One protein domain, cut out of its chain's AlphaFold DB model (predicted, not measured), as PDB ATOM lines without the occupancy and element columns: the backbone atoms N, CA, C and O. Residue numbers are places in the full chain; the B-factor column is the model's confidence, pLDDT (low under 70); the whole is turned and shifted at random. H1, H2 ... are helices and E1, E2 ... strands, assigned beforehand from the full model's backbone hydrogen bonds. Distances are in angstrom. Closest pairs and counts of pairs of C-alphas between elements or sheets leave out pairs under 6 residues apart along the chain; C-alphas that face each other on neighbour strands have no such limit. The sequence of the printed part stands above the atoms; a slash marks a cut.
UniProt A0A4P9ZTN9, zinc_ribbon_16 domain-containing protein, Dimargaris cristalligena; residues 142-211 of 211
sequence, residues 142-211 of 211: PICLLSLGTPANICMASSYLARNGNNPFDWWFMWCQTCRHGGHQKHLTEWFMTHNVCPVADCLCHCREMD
ATOM      1  N   PRO A 142     -72.776  59.191  55.492       89.94
ATOM      2  CA  PRO A 142     -71.984  60.145  56.277       89.94
ATOM      3  C   PRO A 142     -71.206  59.503  57.433       89.94
ATOM      4  O   PRO A 142     -70.258  60.097  57.928       89.94
ATOM      5  N   ILE A 143     -71.587  58.291  57.848       88.25
ATOM      6  CA  ILE A 143     -70.976  57.589  58.985       88.25
ATOM      7  C   ILE A 143     -69.798  56.720  58.531       88.25
ATOM      8  O   ILE A 143     -68.716  56.804  59.098       88.25
ATOM      9  N   CYS A 144     -69.975  55.904  57.486       86.81
ATOM     10  CA  CYS A 144     -68.922  54.993  57.013       86.81
ATOM     11  C   CYS A 144     -68.283  55.390  55.676       86.81
ATOM     12  O   CYS A 144     -67.428  54.666  55.178       86.81
ATOM     13  N   LEU A 145     -68.725  56.492  55.065       85.88
ATOM     14  CA  LEU A 145     -68.193  57.107  53.839       85.88
ATOM     15  C   LEU A 145     -68.249  56.255  52.560       85.88
ATOM     16  O   LEU A 145     -67.856  56.713  51.491       85.88
ATOM     17  N   LEU A 146     -68.798  55.044  52.632       81.12
ATOM     18  CA  LEU A 146     -68.999  54.174  51.476       81.12
ATOM     19  C   LEU A 146     -70.174  54.654  50.611       81.12
ATOM     20  O   LEU A 146     -71.228  55.034  51.130       81.12
ATOM     21  N   SER A 147     -69.984  54.609  49.289       78.12
ATOM     22  CA  SER A 147     -70.969  55.027  48.287       78.12
ATOM     23  C   SER A 147     -72.099  54.016  48.086       78.12
ATOM     24  O   SER A 147     -71.900  52.794  48.132       78.12
ATOM     25  N   LEU A 148     -73.276  54.551  47.760       73.25
ATOM     26  CA  LEU A 148     -74.398  53.835  47.164       73.25
ATOM     27  C   LEU A 148     -73.898  53.061  45.934       73.25
ATOM     28  O   LEU A 148     -73.321  53.664  45.036       73.25
ATOM     29  N   GLY A 149     -74.100  51.741  45.899       61.34
ATOM     30  CA  GLY A 149     -73.663  50.880  44.788       61.34
ATOM     31  C   GLY A 149     -72.427  50.013  45.059       61.34
ATOM     32  O   GLY A 149     -72.142  49.118  44.267       61.34
ATOM     33  N   THR A 150     -71.747  50.175  46.202       62.25
ATOM     34  CA  THR A 150     -70.707  49.223  46.647       62.25
ATOM     35  C   THR A 150     -71.282  47.793  46.615       62.25
ATOM     36  O   THR A 150     -72.399  47.613  47.101       62.25
ATOM     37  N   PRO A 151     -70.592  46.757  46.089       51.91
ATOM     38  CA  PRO A 151     -71.144  45.400  45.901       51.91
ATOM     39  C   PRO A 151     -71.718  44.734  47.168       51.91
ATOM     40  O   PRO A 151     -72.458  43.755  47.062       51.91
ATOM     41  N   ALA A 152     -71.447  45.319  48.340       48.25
ATOM     42  CA  ALA A 152     -72.168  45.138  49.599       48.25
ATOM     43  C   ALA A 152     -73.709  45.282  49.500       48.25
ATOM     44  O   ALA A 152     -74.416  44.737  50.339       48.25
ATOM     45  N   ASN A 153     -74.241  45.993  48.498       51.25
ATOM     46  CA  ASN A 153     -75.623  46.476  48.516       51.25
ATOM     47  C   ASN A 153     -76.672  45.628  47.766       51.25
ATOM     48  O   ASN A 153     -77.829  45.675  48.161       51.25
ATOM     49  N   ILE A 154     -76.352  44.895  46.686       54.78
ATOM     50  CA  ILE A 154     -77.432  44.486  45.747       54.78
ATOM     51  C   ILE A 154     -77.595  42.978  45.483       54.78
ATOM     52  O   ILE A 154     -78.727  42.544  45.296       54.78
ATOM     53  N   CYS A 155     -76.557  42.130  45.478       46.12
ATOM     54  CA  CYS A 155     -76.798  40.699  45.179       46.12
ATOM     55  C   CYS A 155     -75.707  39.732  45.659       46.12
ATOM     56  O   CYS A 155     -76.001  38.730  46.301       46.12
ATOM     57  N   MET A 156     -74.426  40.032  45.413       43.81
ATOM     58  CA  MET A 156     -73.348  39.124  45.841       43.81
ATOM     59  C   MET A 156     -73.123  39.162  47.351       43.81
ATOM     60  O   MET A 156     -72.871  38.132  47.975       43.81
ATOM     61  N   ALA A 157     -73.288  40.333  47.958       51.06
ATOM     62  CA  ALA A 157     -73.139  40.474  49.389       51.06
ATOM     63  C   ALA A 157     -74.300  39.879  50.180       51.06
ATOM     64  O   ALA A 157     -74.050  39.427  51.281       51.06
ATOM     65  N   SER A 158     -75.529  39.784  49.662       53.84
ATOM     66  CA  SER A 158     -76.629  39.212  50.455       53.84
ATOM     67  C   SER A 158     -76.370  37.746  50.818       53.84
ATOM     68  O   SER A 158     -76.567  37.356  51.963       53.84
ATOM     69  N   SER A 159     -75.829  36.957  49.885       57.72
ATOM     70  CA  SER A 159     -75.467  35.554  50.130       57.72
ATOM     71  C   SER A 159     -74.222  35.384  51.016       57.72
ATOM     72  O   SER A 159     -74.184  34.473  51.842       57.72
ATOM     73  N   TYR A 160     -73.220  36.258  50.891       57.66
ATOM     74  CA  TYR A 160     -72.014  36.241  51.729       57.66
ATOM     75  C   TYR A 160     -72.272  36.783  53.148       57.66
ATOM     76  O   TYR A 160     -71.868  36.176  54.135       57.66
ATOM     77  N   LEU A 161     -73.001  37.893  53.263       60.00
ATOM     78  CA  LEU A 161     -73.406  38.505  54.527       60.00
ATOM     79  C   LEU A 161     -74.350  37.587  55.300       60.00
ATOM     80  O   LEU A 161     -74.117  37.385  56.487       60.00
ATOM     81  N   ALA A 162     -75.322  36.950  54.632       59.72
ATOM     82  CA  ALA A 162     -76.193  35.967  55.275       59.72
ATOM     83  C   ALA A 162     -75.409  34.758  55.815       59.72
ATOM     84  O   ALA A 162     -75.715  34.270  56.900       59.72
ATOM     85  N   ARG A 163     -74.357  34.300  55.113       60.62
ATOM     86  CA  ARG A 163     -73.458  33.236  55.610       60.62
ATOM     87  C   ARG A 163     -72.651  33.655  56.839       60.62
ATOM     88  O   ARG A 163     -72.369  32.809  57.678       60.62
ATOM     89  N   ASN A 164     -72.322  34.938  56.958       64.38
ATOM     90  CA  ASN A 164     -71.636  35.502  58.122       64.38
ATOM     91  C   ASN A 164     -72.602  35.971  59.227       64.38
ATOM     92  O   ASN A 164     -72.165  36.634  60.163       64.38
ATOM     93  N   GLY A 165     -73.900  35.658  59.129       63.75
ATOM     94  CA  GLY A 165     -74.900  36.046  60.128       63.75
ATOM     95  C   GLY A 165     -75.292  37.529  60.110       63.75
ATOM     96  O   GLY A 165     -75.959  37.990  61.029       63.75
ATOM     97  N   ASN A 166     -74.906  38.281  59.077       67.44
ATOM     98  CA  ASN A 166     -75.293  39.680  58.906       67.44
ATOM     99  C   ASN A 166     -76.613  39.785  58.134       67.44
ATOM    100  O   ASN A 166     -76.804  39.116  57.114       67.44
ATOM    101  N   ASN A 167     -77.501  40.679  58.573       73.31
ATOM    102  CA  ASN A 167     -78.742  40.950  57.862       73.31
ATOM    103  C   ASN A 167     -78.433  41.761  56.585       73.31
ATOM    104  O   ASN A 167     -77.866  42.849  56.685       73.31
ATOM    105  N   PRO A 168     -78.791  41.288  55.376       70.00
ATOM    106  CA  PRO A 168     -78.594  42.061  54.145       70.00
ATOM    107  C   PRO A 168     -79.297  43.428  54.168       70.00
ATOM    108  O   PRO A 168     -78.857  44.349  53.483       70.00
ATOM    109  N   PHE A 169     -80.348  43.577  54.980       76.12
ATOM    110  CA  PHE A 169     -81.061  44.835  55.193       76.12
ATOM    111  C   PHE A 169     -80.197  45.923  55.847       76.12
ATOM    112  O   PHE A 169     -80.395  47.099  55.566       76.12
ATOM    113  N   ASP A 170     -79.193  45.555  56.650       77.31
ATOM    114  CA  ASP A 170     -78.313  46.506  57.349       77.31
ATOM    115  C   ASP A 170     -77.582  47.451  56.387       77.31
ATOM    116  O   ASP A 170     -77.240  48.584  56.738       77.31
ATOM    117  N   TRP A 171     -77.356  46.974  55.163       74.81
ATOM    118  CA  TRP A 171     -76.609  47.668  54.125       74.81
ATOM    119  C   TRP A 171     -77.493  48.470  53.185       74.81
ATOM    120  O   TRP A 171     -76.950  49.238  52.397       74.81
ATOM    121  N   TRP A 172     -78.821  48.342  53.278       80.06
ATOM    122  CA  TRP A 172     -79.731  49.123  52.451       80.06
ATOM    123  C   TRP A 172     -79.511  50.608  52.663       80.06
ATOM    124  O   TRP A 172     -79.327  51.078  53.781       80.06
ATOM    125  N   PHE A 173     -79.541  51.356  51.572       83.25
ATOM    126  CA  PHE A 173     -79.422  52.799  51.636       83.25
ATOM    127  C   PHE A 173     -80.802  53.415  51.854       83.25
ATOM    128  O   PHE A 173     -81.718  53.179  51.068       83.25
ATOM    129  N   MET A 174     -80.940  54.222  52.899       84.38
ATOM    130  CA  MET A 174     -82.139  55.013  53.166       84.38
ATOM    131  C   MET A 174     -81.845  56.496  53.000       84.38
ATOM    132  O   MET A 174     -80.687  56.912  53.032       84.38
ATOM    133  N   TRP A 175     -82.890  57.304  52.855       87.06
ATOM    134  CA  TRP A 175     -82.785  58.751  52.713       87.06
ATOM    135  C   TRP A 175     -83.935  59.463  53.419       87.06
ATOM    136  O   TRP A 175     -85.066  58.983  53.445       87.06
ATOM    137  N   CYS A 176     -83.651  60.653  53.937       89.12
ATOM    138  CA  CYS A 176     -84.671  61.573  54.417       89.12
ATOM    139  C   CYS A 176     -85.338  62.270  53.226       89.12
ATOM    140  O   CYS A 176     -84.656  62.800  52.346       89.12
ATOM    141  N   GLN A 177     -86.669  62.312  53.197       85.25
ATOM    142  CA  GLN A 177     -87.410  62.946  52.101       85.25
ATOM    143  C   GLN A 177     -87.273  64.480  52.097       85.25
ATOM    144  O   GLN A 177     -87.365  65.103  51.038       85.25
ATOM    145  N   THR A 178     -86.974  65.075  53.254       87.88
ATOM    146  CA  THR A 178     -86.855  66.529  53.437       87.88
ATOM    147  C   THR A 178     -85.475  67.047  53.048       87.88
ATOM    148  O   THR A 178     -85.364  67.900  52.171       87.88
ATOM    149  N   CYS A 179     -84.401  66.524  53.655       90.88
ATOM    150  CA  CYS A 179     -83.040  66.992  53.358       90.88
ATOM    151  C   CYS A 179     -82.345  66.215  52.235       90.88
ATOM    152  O   CYS A 179     -81.287  66.637  51.779       90.88
ATOM    153  N   ARG A 180     -82.917  65.089  51.779       86.31
ATOM    154  CA  ARG A 180     -82.356  64.207  50.735       86.31
ATOM    155  C   ARG A 180     -80.990  63.602  51.068       86.31
ATOM    156  O   ARG A 180     -80.374  62.977  50.207       86.31
ATOM    157  N   HIS A 181     -80.529  63.738  52.308       88.75
ATOM    158  CA  HIS A 181     -79.366  63.020  52.806       88.75
ATOM    159  C   HIS A 181     -79.739  61.585  53.148       88.75
ATOM    160  O   HIS A 181     -80.839  61.311  53.634       88.75
ATOM    161  N   GLY A 182     -78.806  60.674  52.903       88.19
ATOM    162  CA  GLY A 182     -79.009  59.257  53.131       88.19
ATOM    163  C   GLY A 182     -77.767  58.554  53.649       88.19
ATOM    164  O   GLY A 182     -76.691  59.136  53.749       88.19
ATOM    165  N   GLY A 183     -77.935  57.289  54.000       88.56
ATOM    166  CA  GLY A 183     -76.900  56.438  54.563       88.56
ATOM    167  C   GLY A 183     -77.386  55.003  54.707       88.56
ATOM    168  O   GLY A 183     -78.540  54.695  54.410       88.56
ATOM    169  N   HIS A 184     -76.500  54.118  55.156       86.75
ATOM    170  CA  HIS A 184     -76.861  52.722  55.390       86.75
ATOM    171  C   HIS A 184     -77.835  52.584  56.557       86.75
ATOM    172  O   HIS A 184     -77.669  53.245  57.583       86.75
ATOM    173  N   GLN A 185     -78.805  51.689  56.402       87.19
ATOM    174  CA  GLN A 185     -79.893  51.451  57.335       87.19
ATOM    175  C   GLN A 185     -79.379  51.203  58.752       87.19
ATOM    176  O   GLN A 185     -79.786  51.889  59.685       87.19
ATOM    177  N   LYS A 186     -78.399  50.309  58.917       86.75
ATOM    178  CA  LYS A 186     -77.817  50.032  60.233       86.75
ATOM    179  C   LYS A 186     -77.220  51.276  60.892       86.75
ATOM    180  O   LYS A 186     -77.558  51.577  62.030       86.75
ATOM    181  N   HIS A 187     -76.379  52.019  60.170       90.69
ATOM    182  CA  HIS A 187     -75.727  53.211  60.721       90.69
ATOM    183  C   HIS A 187     -76.720  54.332  61.029       90.69
ATOM    184  O   HIS A 187     -76.567  55.021  62.030       90.69
ATOM    185  N   LEU A 188     -77.739  54.522  60.187       91.62
ATOM    186  CA  LEU A 188     -78.780  55.510  60.451       91.62
ATOM    187  C   LEU A 188     -79.646  55.099  61.642       91.62
ATOM    188  O   LEU A 188     -79.898  55.929  62.508       91.62
ATOM    189  N   THR A 189     -80.050  53.829  61.718       90.69
ATOM    190  CA  THR A 189     -80.821  53.297  62.849       90.69
ATOM    191  C   THR A 189     -80.061  53.497  64.158       90.69
ATOM    192  O   THR A 189     -80.632  54.017  65.110       90.69
ATOM    193  N   GLU A 190     -78.772  53.149  64.197       92.75
ATOM    194  CA  GLU A 190     -77.909  53.331  65.369       92.75
ATOM    195  C   GLU A 190     -77.715  54.813  65.724       92.75
ATOM    196  O   GLU A 190     -77.907  55.202  66.874       92.75
ATOM    197  N   TRP A 191     -77.430  55.668  64.735       94.25
ATOM    198  CA  TRP A 191     -77.299  57.114  64.936       94.25
ATOM    199  C   TRP A 191     -78.555  57.725  65.559       94.25
ATOM    200  O   TRP A 191     -78.464  58.482  66.532       94.25
ATOM    201  N   PHE A 192     -79.728  57.365  65.034       94.69
ATOM    202  CA  PHE A 192     -81.008  57.881  65.503       94.69
ATOM    203  C   PHE A 192     -81.491  57.246  66.811       94.69
ATOM    204  O   PHE A 192     -82.532  57.653  67.312       94.69
ATOM    205  N   MET A 193     -80.759  56.313  67.430       94.00
ATOM    206  CA  MET A 193     -81.068  55.907  68.808       94.00
ATOM    207  C   MET A 193     -80.818  57.065  69.780       94.00
ATOM    208  O   MET A 193     -81.645  57.327  70.658       94.00
ATOM    209  N   THR A 194     -79.718  57.798  69.582       94.81
ATOM    210  CA  THR A 194     -79.259  58.870  70.482       94.81
ATOM    211  C   THR A 194     -79.358  60.274  69.885       94.81
ATOM    212  O   THR A 194     -79.254  61.243  70.631       94.81
ATOM    213  N   HIS A 195     -79.560  60.409  68.573       94.25
ATOM    214  CA  HIS A 195     -79.632  61.702  67.887       94.25
ATOM    215  C   HIS A 195     -80.976  61.892  67.181       94.25
ATOM    216  O   HIS A 195     -81.590  60.931  66.732       94.25
ATOM    217  N   ASN A 196     -81.410  63.145  67.027       94.00
ATOM    218  CA  ASN A 196     -82.648  63.486  66.307       94.00
ATOM    219  C   ASN A 196     -82.360  64.236  64.993       94.00
ATOM    220  O   ASN A 196     -83.219  64.328  64.118       94.00
ATOM    221  N   VAL A 197     -81.135  64.751  64.852       95.06
ATOM    222  CA  VAL A 197     -80.679  65.591  63.739       95.06
ATOM    223  C   VAL A 197     -79.875  64.762  62.733       95.06
ATOM    224  O   VAL A 197     -79.237  63.765  63.081       95.06
ATOM    225  N   CYS A 198     -79.933  65.166  61.465       95.00
ATOM    226  CA  CYS A 198     -79.204  64.555  60.361       95.00
ATOM    227  C   CYS A 198     -77.687  64.447  60.651       95.00
ATOM    228  O   CYS A 198     -77.086  65.433  61.067       95.00
ATOM    229  N   PRO A 199     -77.044  63.296  60.368       94.56
ATOM    230  CA  PRO A 199     -75.600  63.110  60.569       94.56
ATOM    231  C   PRO A 199     -74.708  63.870  59.571       94.56
ATOM    232  O   PRO A 199     -73.486  63.814  59.677       94.56
ATOM    233  N   VAL A 200     -75.281  64.534  58.562       92.94
ATOM    234  CA  VAL A 200     -74.506  65.328  57.596       92.94
ATOM    235  C   VAL A 200     -74.147  66.675  58.215       92.94
ATOM    236  O   VAL A 200     -75.021  67.355  58.752       92.94
ATOM    237  N   ALA A 201     -72.874  67.064  58.102       89.62
ATOM    238  CA  ALA A 201     -72.378  68.352  58.581       89.62
ATOM    239  C   ALA A 201     -73.245  69.515  58.070       89.62
ATOM    240  O   ALA A 201     -73.697  69.511  56.925       89.62
ATOM    241  N   ASP A 202     -73.500  70.482  58.951       90.50
ATOM    242  CA  ASP A 202     -74.304  71.684  58.693       90.50
ATOM    243  C   ASP A 202     -75.780  71.435  58.317       90.50
ATOM    244  O   ASP A 202     -76.519  72.369  57.994       90.50
ATOM    245  N   CYS A 203     -76.268  70.193  58.407       93.19
ATOM    246  CA  CYS A 203     -77.678  69.878  58.209       93.19
ATOM    247  C   CYS A 203     -78.442  69.896  59.540       93.19
ATOM    248  O   CYS A 203     -78.248  69.035  60.390       93.19
ATOM    249  N   LEU A 204     -79.391  70.823  59.692       94.25
ATOM    250  CA  LEU A 204     -80.224  70.955  60.903       94.25
ATOM    251  C   LEU A 204     -81.550  70.168  60.835       94.25
ATOM    252  O   LEU A 204     -82.441  70.339  61.667       94.25
ATOM    253  N   CYS A 205     -81.707  69.303  59.833       93.81
ATOM    254  CA  CYS A 205     -82.940  68.556  59.592       93.81
ATOM    255  C   CYS A 205     -83.199  67.512  60.695       93.81
ATOM    256  O   CYS A 205     -82.321  66.695  60.978       93.81
ATOM    257  N   HIS A 206     -84.398  67.514  61.287       93.44
ATOM    258  CA  HIS A 206     -84.812  66.574  62.339       93.44
ATOM    259  C   HIS A 206     -85.324  65.260  61.728       93.44
ATOM    260  O   HIS A 206     -86.514  64.963  61.721       93.44
ATOM    261  N   CYS A 207     -84.414  64.487  61.132       91.69
ATOM    262  CA  CYS A 207     -84.762  63.308  60.332       91.69
ATOM    263  C   CYS A 207     -85.422  62.163  61.117       91.69
ATOM    264  O   CYS A 207     -86.025  61.306  60.484       91.69
ATOM    265  N   ARG A 208     -85.290  62.115  62.448       87.12
ATOM    266  CA  ARG A 208     -85.858  61.038  63.280       87.12
ATOM    267  C   ARG A 208     -87.378  61.127  63.434       87.12
ATOM    268  O   ARG A 208     -88.021  60.110  63.636       87.12
ATOM    269  N   GLU A 209     -87.919  62.338  63.405       80.75
ATOM    270  CA  GLU A 209     -89.308  62.629  63.788       80.75
ATOM    271  C   GLU A 209     -90.252  62.703  62.578       80.75
ATOM    272  O   GLU A 209     -91.438  62.981  62.730       80.75
ATOM    273  N   MET A 210     -89.726  62.487  61.371       62.81
ATOM    274  CA  MET A 210     -90.495  62.528  60.132       62.81
ATOM    275  C   MET A 210     -90.823  61.104  59.679       62.81
ATOM    276  O   MET A 210     -90.074  60.533  58.883       62.81
ATOM    277  N   ASP A 211     -91.923  60.568  60.212       43.09
ATOM    278  CA  ASP A 211     -92.653  59.417  59.655       43.09
ATOM    279  C   ASP A 211     -93.634  59.875  58.560       43.09
ATOM    280  O   ASP A 211     -94.443  60.798  58.825       43.09
TER     281      ASP A 211
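AT A GLANCE: This is residues 142 to 211 of the 211 residues of the protein "zinc_ribbon_16 domain-containing protein" of Dimargaris cristalligena (UniProt A0A4P9ZTN9). A small two-stranded hairpin, E1 and E2, lies near the middle and runs straight into the longest helix, H3; hairpin and helix make a V, with the unnamed stretch 195 to 211 across its open end. On the other side of the V the short helix H2 leads out to H1, which makes one end of an elongated, thinly connected model. The printed part has 70 residues, with three named helices and two named strands in the order H1, H2, E1, E2, H3, and the sheet order is E1 - E2, antiparallel. The class is mixed, helices and strands, though under half of the residues are in named elements. The whole is only just compact, close to loose, with a radius of gyration of the C-alphas of 13.0 A and spans of 38 by 21 by 20 A.

HOW THE PARTS SIT: After residues 142 to 155, which hold no named element, comes H1, residues 156 to 163. It touches H2, residues 168 to 171; their closest C-alphas, those of Ser 158 and Pro 168, are 5.1 A apart. H1 is apart from E1, residues 173 to 175, from E2, residues 182 to 184, and from H3, residues 185 to 194. H2 touches H3, and the closest C-alphas, those of Asp 170 and Lys 186, are 4.6 A apart. E1 and E2 form a hairpin of antiparallel neighbours, with 151 degrees between their directions. N 174 and O 183 are within hydrogen-bond range at 2.9 A, as are N 183 and O 174 at 2.9 A. The closest C-alphas of E1 and H3, those of Phe 173 and Gln 185, are 5.9 A apart. Every O i to N i+4 pair is within hydrogen-bond range in H1, and 5 of 6 are in H3; H2 is too short for such a pair.

IN THESE COORDINATES: H1 begins at C-alpha 156, (-73.348, 39.124, 45.841), and measures 11.4 A from first to last C-alpha. H2 measures 5.9 A, E1 6.9 A and E2 7.2 A. H3 measures 15.1 A, from C-alpha 185 at (-79.893, 51.451, 57.335) to C-alpha 194 at (-79.259, 58.870, 70.482).

THE WHOLE: The two C-alphas farthest apart, those of Arg 163 and Leu 204, are 38.7 A apart. The printed part has no cut, and Asp 211 is the chain's last residue. The links H1 to H2, H2 to E1 and E2 to H3 are tight, and E1 to E2 is short; no link is long. The mean pLDDT of the printed part is 78.6, with residues 149 to 166 and 210 to 211 under 70.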